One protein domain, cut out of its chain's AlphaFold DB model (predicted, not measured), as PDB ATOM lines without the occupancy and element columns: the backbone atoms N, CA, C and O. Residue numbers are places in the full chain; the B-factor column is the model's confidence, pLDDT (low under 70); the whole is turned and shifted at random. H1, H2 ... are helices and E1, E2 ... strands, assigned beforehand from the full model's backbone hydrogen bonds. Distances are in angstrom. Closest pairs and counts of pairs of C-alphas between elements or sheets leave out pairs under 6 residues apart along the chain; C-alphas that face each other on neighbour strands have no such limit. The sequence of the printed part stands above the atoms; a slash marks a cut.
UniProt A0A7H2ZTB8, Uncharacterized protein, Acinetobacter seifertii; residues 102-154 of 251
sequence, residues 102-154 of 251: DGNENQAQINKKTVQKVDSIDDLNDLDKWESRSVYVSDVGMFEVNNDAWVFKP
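AT A GLANCE: This is residues 102 to 154 of the 251 residues of an uncharacterized protein of Acinetobacter seifertii (UniProt A0A7H2ZTB8). A small sheet of three antiparallel strands makes the body, with the short helix H2 packed beside its strands, and an arm with H1 makes the length at one end, where residues 103 to 108 stick out. Residues 117 to 118, after H1, pair briefly with E1, parallel. The printed part has 53 residues, with the named elements H1, H2, E1, E2, E3 in that order and the sheet order E1, E2, E3; the class is mixed, helices and strands. It is compact, with a radius of gyration of the C-alphas of 11.4 A, yet elongated, spanning 36 by 23 by 14 A.

IN THESE COORDINATES: H1, residues 107 to 114, begins at C-alpha 107 (1.201, -38.569, -51.107) and is 10.4 A long. H2 is residues 121 to 125, 6.3 A. E1 is residues 134 to 137, 10.0 A, E2 residues 141 to 146, 15.9 A, and E3 residues 149 to 153, 12.1 A, ending at C-alpha 153 (11.747, -16.349, -36.311).

HOW THE PARTS SIT: E1, E2 and E3 form a meander, each strand the antiparallel neighbour of the one before. In the hairpin E1 and E2, at 145 degrees, N 135 and O 143 are 2.9 A apart, within hydrogen-bond range. In the hairpin E2 and E3, at 139 degrees, N 151 and O 144 are 2.8 A apart. H2 is on the sheet but over none of its strands; its closest C-alphas to E1 are Ile 121 and Val 137, 6.6 A. H1 is not on the sheet and is apart from H2. In H1 and H2 every O i to N i+4 pair is within hydrogen-bond range.

THE WHOLE: The C-alphas of Gly 103 and Asp 139, the two farthest apart, are 36.1 A apart. The printed part has no cut, no link is long, and no printed residue is under 70 in pLDDT.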
ATOM      1  N   ASP A 102      -3.408 -37.360 -55.081       83.19
ATOM      2  CA  ASP A 102      -4.520 -36.437 -54.880       83.19
ATOM      3  C   ASP A 102      -4.367 -35.289 -55.889       83.19
ATOM      4  O   ASP A 102      -3.411 -34.509 -55.852       83.19
ATOM      5  N   GLY A 103      -5.253 -35.252 -56.887       89.06
ATOM      6  CA  GLY A 103      -5.118 -34.360 -58.036       89.06
ATOM      7  C   GLY A 103      -3.790 -34.554 -58.785       89.06
ATOM      8  O   GLY A 103      -3.545 -35.607 -59.377       89.06
ATOM      9  N   ASN A 104      -2.949 -33.515 -58.781       89.38
ATOM     10  CA  ASN A 104      -1.657 -33.492 -59.481       89.38
ATOM     11  C   ASN A 104      -0.463 -33.879 -58.594       89.38
ATOM     12  O   ASN A 104       0.657 -33.945 -59.101       89.38
ATOM     13  N   GLU A 105      -0.676 -34.124 -57.302       89.75
ATOM     14  CA  GLU A 105       0.391 -34.412 -56.343       89.75
ATOM     15  C   GLU A 105       0.309 -35.856 -55.863       89.75
ATOM     16  O   GLU A 105      -0.775 -36.434 -55.782       89.75
ATOM     17  N   ASN A 106       1.454 -36.451 -55.541       92.50
ATOM     18  CA  ASN A 106       1.492 -37.731 -54.847       92.50
ATOM     19  C   ASN A 106       1.543 -37.544 -53.319       92.50
ATOM     20  O   ASN A 106       1.882 -36.475 -52.805       92.50
ATOM     21  N   GLN A 107       1.210 -38.595 -52.571       91.25
ATOM     22  CA  GLN A 107       1.201 -38.569 -51.107       91.25
ATOM     23  C   GLN A 107       2.584 -38.232 -50.522       91.25
ATOM     24  O   GLN A 107       2.656 -37.608 -49.465       91.25
ATOM     25  N   ALA A 108       3.685 -38.587 -51.196       87.75
ATOM     26  CA  ALA A 108       5.039 -38.237 -50.758       87.75
ATOM     27  C   ALA A 108       5.275 -36.714 -50.773       87.75
ATOM     28  O   ALA A 108       5.796 -36.159 -49.803       87.75
ATOM     29  N   GLN A 109       4.835 -36.030 -51.833       88.38
ATOM     30  CA  GLN A 109       4.868 -34.569 -51.943       88.38
ATOM     31  C   GLN A 109       3.973 -33.918 -50.884       88.38
ATOM     32  O   GLN A 109       4.399 -32.996 -50.193       88.38
ATOM     33  N   ILE A 110       2.761 -34.440 -50.685       88.12
ATOM     34  CA  ILE A 110       1.833 -33.927 -49.667       88.12
ATOM     35  C   ILE A 110       2.433 -34.064 -48.263       88.12
ATOM     36  O   ILE A 110       2.400 -33.112 -47.486       88.12
ATOM     37  N   ASN A 111       3.049 -35.204 -47.946       86.75
ATOM     38  CA  ASN A 111       3.692 -35.429 -46.651       86.75
ATOM     39  C   ASN A 111       4.812 -34.417 -46.383       86.75
ATOM     40  O   ASN A 111       4.893 -33.876 -45.285       86.75
ATOM     41  N   LYS A 112       5.640 -34.095 -47.386       85.56
ATOM     42  CA  LYS A 112       6.658 -33.039 -47.253       85.56
ATOM     43  C   LYS A 112       6.040 -31.674 -46.970       85.56
ATOM     44  O   LYS A 112       6.640 -30.874 -46.248       85.56
ATOM     45  N   LYS A 113       4.840 -31.407 -47.493       86.44
ATOM     46  CA  LYS A 113       4.129 -30.149 -47.254       86.44
ATOM     47  C   LYS A 113       3.486 -30.051 -45.865       86.44
ATOM     48  O   LYS A 113       3.290 -28.952 -45.353       86.44
ATOM     49  N   THR A 114       3.165 -31.173 -45.228       87.44
ATOM     50  CA  THR A 114       2.508 -31.182 -43.909       87.44
ATOM     51  C   THR A 114       3.485 -31.157 -42.735       87.44
ATOM     52  O   THR A 114       3.056 -30.959 -41.598       87.44
ATOM     53  N   VAL A 115       4.793 -31.308 -42.978       92.25
ATOM     54  CA  VAL A 115       5.821 -31.219 -41.931       92.25
ATOM     55  C   VAL A 115       5.810 -29.836 -41.276       92.25
ATOM     56  O   VAL A 115       6.061 -28.827 -41.940       92.25
ATOM     57  N   GLN A 116       5.564 -29.818 -39.961       92.94
ATOM     58  CA  GLN A 116       5.595 -28.625 -39.098       92.94
ATOM     59  C   GLN A 116       6.770 -28.622 -38.111       92.94
ATOM     60  O   GLN A 116       7.045 -27.596 -37.490       92.94
ATOM     61  N   LYS A 117       7.455 -29.759 -37.947       94.38
ATOM     62  CA  LYS A 117       8.589 -29.919 -37.037       94.38
ATOM     63  C   LYS A 117       9.653 -30.820 -37.659       94.38
ATOM     64  O   LYS A 117       9.305 -31.860 -38.208       94.38
ATOM     65  N   VAL A 118      10.915 -30.432 -37.518       95.88
ATOM     66  CA  VAL A 118      12.099 -31.213 -37.902       95.88
ATOM     67  C   VAL A 118      13.138 -31.192 -36.784       95.88
ATOM     68  O   VAL A 118      13.071 -30.347 -35.887       95.88
ATOM     69  N   ASP A 119      14.095 -32.114 -36.832       95.94
ATOM     70  CA  ASP A 119      15.106 -32.252 -35.784       95.94
ATOM     71  C   ASP A 119      16.366 -31.424 -36.047       95.94
ATOM     72  O   ASP A 119      17.060 -31.060 -35.099       95.94
ATOM     73  N   SER A 120      16.637 -31.067 -37.306       95.62
ATOM     74  CA  SER A 120      17.834 -30.316 -37.684       95.62
ATOM     75  C   SER A 120      17.577 -29.243 -38.751       95.62
ATOM     76  O   SER A 120      16.534 -29.204 -39.406       95.62
ATOM     77  N   ILE A 121      18.552 -28.344 -38.924       93.75
ATOM     78  CA  ILE A 121      18.551 -27.338 -40.000       93.75
ATOM     79  C   ILE A 121      18.735 -28.006 -41.371       93.75
ATOM     80  O   ILE A 121      18.207 -27.512 -42.364       93.75
ATOM     81  N   ASP A 122      19.444 -29.134 -41.432       95.75
ATOM     82  CA  ASP A 122      19.621 -29.883 -42.677       95.75
ATOM     83  C   ASP A 122      18.275 -30.444 -43.153       95.75
ATOM     84  O   ASP A 122      17.870 -30.178 -44.283       95.75
ATOM     85  N   ASP A 123      17.505 -31.065 -42.251       94.88
ATOM     86  CA  ASP A 123      16.147 -31.542 -42.551       94.88
ATOM     87  C   ASP A 123      15.219 -30.401 -42.992       94.88
ATOM     88  O   ASP A 123      14.358 -30.588 -43.849       94.88
ATOM     89  N   LEU A 124      15.379 -29.201 -42.416       95.19
ATOM     90  CA  LEU A 124      14.629 -28.012 -42.827       95.19
ATOM     91  C   LEU A 124      14.953 -27.615 -44.276       95.19
ATOM     92  O   LEU A 124      14.058 -27.212 -45.023       95.19
ATOM     93  N   ASN A 125      16.221 -27.700 -44.679       94.19
ATOM     94  CA  ASN A 125      16.661 -27.321 -46.022       94.19
ATOM     95  C   ASN A 125      16.168 -28.290 -47.107       94.19
ATOM     96  O   ASN A 125      15.998 -27.860 -48.248       94.19
ATOM     97  N   ASP A 126      15.869 -29.539 -46.744       93.38
ATOM     98  CA  ASP A 126      15.287 -30.553 -47.634       93.38
ATOM     99  C   ASP A 126      13.768 -30.392 -47.853       93.38
ATOM    100  O   ASP A 126      13.172 -31.074 -48.699       93.38
ATOM    101  N   LEU A 127      13.115 -29.500 -47.099       93.06
ATOM    102  CA  LEU A 127      11.689 -29.214 -47.226       93.06
ATOM    103  C   LEU A 127      11.388 -28.197 -48.336       93.06
ATOM    104  O   LEU A 127      12.062 -27.179 -48.490       93.06
ATOM    105  N   ASP A 128      10.279 -28.431 -49.041       91.12
ATOM    106  CA  ASP A 128       9.775 -27.517 -50.071       91.12
ATOM    107  C   ASP A 128       9.429 -26.135 -49.486       91.12
ATOM    108  O   ASP A 128       8.833 -26.023 -48.412       91.12
ATOM    109  N   LYS A 129       9.741 -25.056 -50.203       92.19
ATOM    110  CA  LYS A 129       9.440 -23.690 -49.757       92.19
ATOM    111  C   LYS A 129       8.192 -23.154 -50.452       92.19
ATOM    112  O   LYS A 129       8.033 -23.293 -51.660       92.19
ATOM    113  N   TRP A 130       7.309 -22.523 -49.684       89.88
ATOM    114  CA  TRP A 130       6.219 -21.696 -50.201       89.88
ATOM    115  C   TRP A 130       5.973 -20.529 -49.255       89.88
ATOM    116  O   TRP A 130       6.311 -20.598 -48.071       89.88
ATOM    117  N   GLU A 131       5.395 -19.458 -49.792       89.19
ATOM    118  CA  GLU A 131       5.154 -18.218 -49.059       89.19
ATOM    119  C   GLU A 131       4.475 -18.464 -47.708       89.19
ATOM    120  O   GLU A 131       3.475 -19.179 -47.612       89.19
ATOM    121  N   SER A 132       5.037 -17.853 -46.659       87.50
ATOM    122  CA  SER A 132       4.554 -17.954 -45.274       87.50
ATOM    123  C   SER A 132       4.560 -19.367 -44.662       87.50
ATOM    124  O   SER A 132       3.948 -19.587 -43.612       87.50
ATOM    125  N   ARG A 133       5.256 -20.350 -45.258       92.88
ATOM    126  CA  ARG A 133       5.460 -21.663 -44.621       92.88
ATOM    127  C   ARG A 133       6.252 -21.493 -43.329       92.88
ATOM    128  O   ARG A 133       7.347 -20.948 -43.373       92.88
ATOM    129  N   SER A 134       5.747 -22.036 -42.219       94.00
ATOM    130  CA  SER A 134       6.451 -22.078 -40.931       94.00
ATOM    131  C   SER A 134       6.778 -23.509 -40.503       94.00
ATOM    132  O   SER A 134       5.920 -24.388 -40.588       94.00
ATOM    133  N   VAL A 135       8.004 -23.739 -40.028       95.25
ATOM    134  CA  VAL A 135       8.482 -25.035 -39.520       95.25
ATOM    135  C   VAL A 135       9.336 -24.811 -38.274       95.25
ATOM    136  O   VAL A 135      10.190 -23.926 -38.241       95.25
ATOM    137  N   TYR A 136       9.113 -25.618 -37.239       93.69
ATOM    138  CA  TYR A 136       9.917 -25.608 -36.022       93.69
ATOM    139  C   TYR A 136      11.104 -26.566 -36.142       93.69
ATOM    140  O   TYR A 136      10.920 -27.745 -36.432       93.69
ATOM    141  N   VAL A 137      12.308 -26.083 -35.855       94.00
ATOM    142  CA  VAL A 137      13.515 -26.910 -35.749       94.00
ATOM    143  C   VAL A 137      13.811 -27.151 -34.272       94.00
ATOM    144  O   VAL A 137      13.930 -26.191 -33.500       94.00
ATOM    145  N   SER A 138      13.908 -28.423 -33.875       91.56
ATOM    146  CA  SER A 138      14.241 -28.835 -32.505       91.56
ATOM    147  C   SER A 138      15.491 -28.111 -31.997       91.56
ATOM    148  O   SER A 138      16.456 -27.931 -32.731       91.56
ATOM    149  N   ASP A 139      15.441 -27.634 -30.751       86.19
ATOM    150  CA  ASP A 139      16.529 -26.916 -30.063       86.19
ATOM    151  C   ASP A 139      17.060 -25.640 -30.750       86.19
ATOM    152  O   ASP A 139      17.997 -25.008 -30.251       86.19
ATOM    153  N   VAL A 140      16.420 -25.186 -31.833       87.62
ATOM    154  CA  VAL A 140      16.766 -23.945 -32.545       87.62
ATOM    155  C   VAL A 140      15.608 -22.951 -32.519       87.62
ATOM    156  O   VAL A 140      15.780 -21.819 -32.075       87.62
ATOM    157  N   GLY A 141      14.411 -23.344 -32.956       89.00
ATOM    158  CA  GLY A 141      13.234 -22.473 -32.958       89.00
ATOM    159  C   GLY A 141      12.480 -22.455 -34.285       89.00
ATOM    160  O   GLY A 141      12.635 -23.335 -35.126       89.00
ATOM    161  N   MET A 142      11.601 -21.467 -34.443       92.81
ATOM    162  CA  MET A 142      10.725 -21.374 -35.609       92.81
ATOM    163  C   MET A 142      11.460 -20.756 -36.798       92.81
ATOM    164  O   MET A 142      12.184 -19.778 -36.635       92.81
ATOM    165  N   PHE A 143      11.224 -21.278 -37.994       94.69
ATOM    166  CA  PHE A 143      11.637 -20.677 -39.258       94.69
ATOM    167  C   PHE A 143      10.408 -20.421 -40.116       94.69
ATOM    168  O   PHE A 143       9.470 -21.215 -40.103       94.69
ATOM    169  N   GLU A 144      10.422 -19.328 -40.870       95.12
ATOM    170  CA  GLU A 144       9.402 -19.025 -41.867       95.12
ATOM    171  C   GLU A 144      10.048 -18.716 -43.212       95.12
ATOM    172  O   GLU A 144      11.084 -18.055 -43.270       95.12
ATOM    173  N   VAL A 145       9.435 -19.179 -44.298       94.88
ATOM    174  CA  VAL A 145       9.855 -18.815 -45.651       94.88
ATOM    175  C   VAL A 145       9.493 -17.358 -45.937       94.88
ATOM    176  O   VAL A 145       8.324 -16.979 -45.880       94.88
ATOM    177  N   ASN A 146      10.501 -16.564 -46.295       91.94
ATOM    178  CA  ASN A 146      10.363 -15.195 -46.785       91.94
ATOM    179  C   ASN A 146      11.369 -14.980 -47.926       91.94
ATOM    180  O   ASN A 146      12.555 -15.269 -47.752       91.94
ATOM    181  N   ASN A 147      10.905 -14.498 -49.085       92.12
ATOM    182  CA  ASN A 147      11.715 -14.333 -50.299       92.12
ATOM    183  C   ASN A 147      12.497 -15.610 -50.674       92.12
ATOM    184  O   ASN A 147      13.701 -15.557 -50.921       92.12
ATOM    185  N   ASP A 148      11.813 -16.759 -50.670       91.50
ATOM    186  CA  ASP A 148      12.372 -18.085 -51.006       91.50
ATOM    187  C   ASP A 148      13.532 -18.568 -50.098       91.50
ATOM    188  O   ASP A 148      14.266 -19.518 -50.397       91.50
ATOM    189  N   ALA A 149      13.689 -17.946 -48.927       93.50
ATOM    190  CA  ALA A 149      14.677 -18.323 -47.925       93.50
ATOM    191  C   ALA A 149      14.010 -18.657 -46.589       93.50
ATOM    192  O   ALA A 149      13.048 -18.011 -46.176       93.50
ATOM    193  N   TRP A 150      14.554 -19.652 -45.885       95.38
ATOM    194  CA  TRP A 150      14.201 -19.902 -44.492       95.38
ATOM    195  C   TRP A 150      14.759 -18.774 -43.626       95.38
ATOM    196  O   TRP A 150      15.971 -18.629 -43.478       95.38
ATOM    197  N   VAL A 151      13.871 -17.977 -43.044       93.31
ATOM    198  CA  VAL A 151      14.220 -16.899 -42.123       93.31
ATOM    199  C   VAL A 151      13.880 -17.335 -40.710       93.31
ATOM    200  O   VAL A 151      12.742 -17.693 -40.402       93.31
ATOM    201  N   PHE A 152      14.879 -17.300 -39.833       91.25
ATOM    202  CA  PHE A 152      14.684 -17.619 -38.429       91.25
ATOM    203  C   PHE A 152      13.747 -16.604 -37.765       91.25
ATOM    204  O   PHE A 152      13.973 -15.393 -37.814       91.25
ATOM    205  N   LYS A 153      12.701 -17.111 -37.114       89.19
ATOM    206  CA  LYS A 153      11.747 -16.349 -36.311       89.19
ATOM    207  C   LYS A 153      11.972 -16.671 -34.835       89.19
ATOM    208  O   LYS A 153      11.458 -17.679 -34.341       89.19
ATOM    209  N   PRO A 154      12.727 -15.831 -34.103       77.31
ATOM    210  CA  PRO A 154      13.040 -16.103 -32.710       77.31
ATOM    211  C   PRO A 154      11.760 -16.157 -31.871       77.31
ATOM    212  O   PRO A 154      11.015 -15.184 -31.778       77.31
TER     213      PRO A 154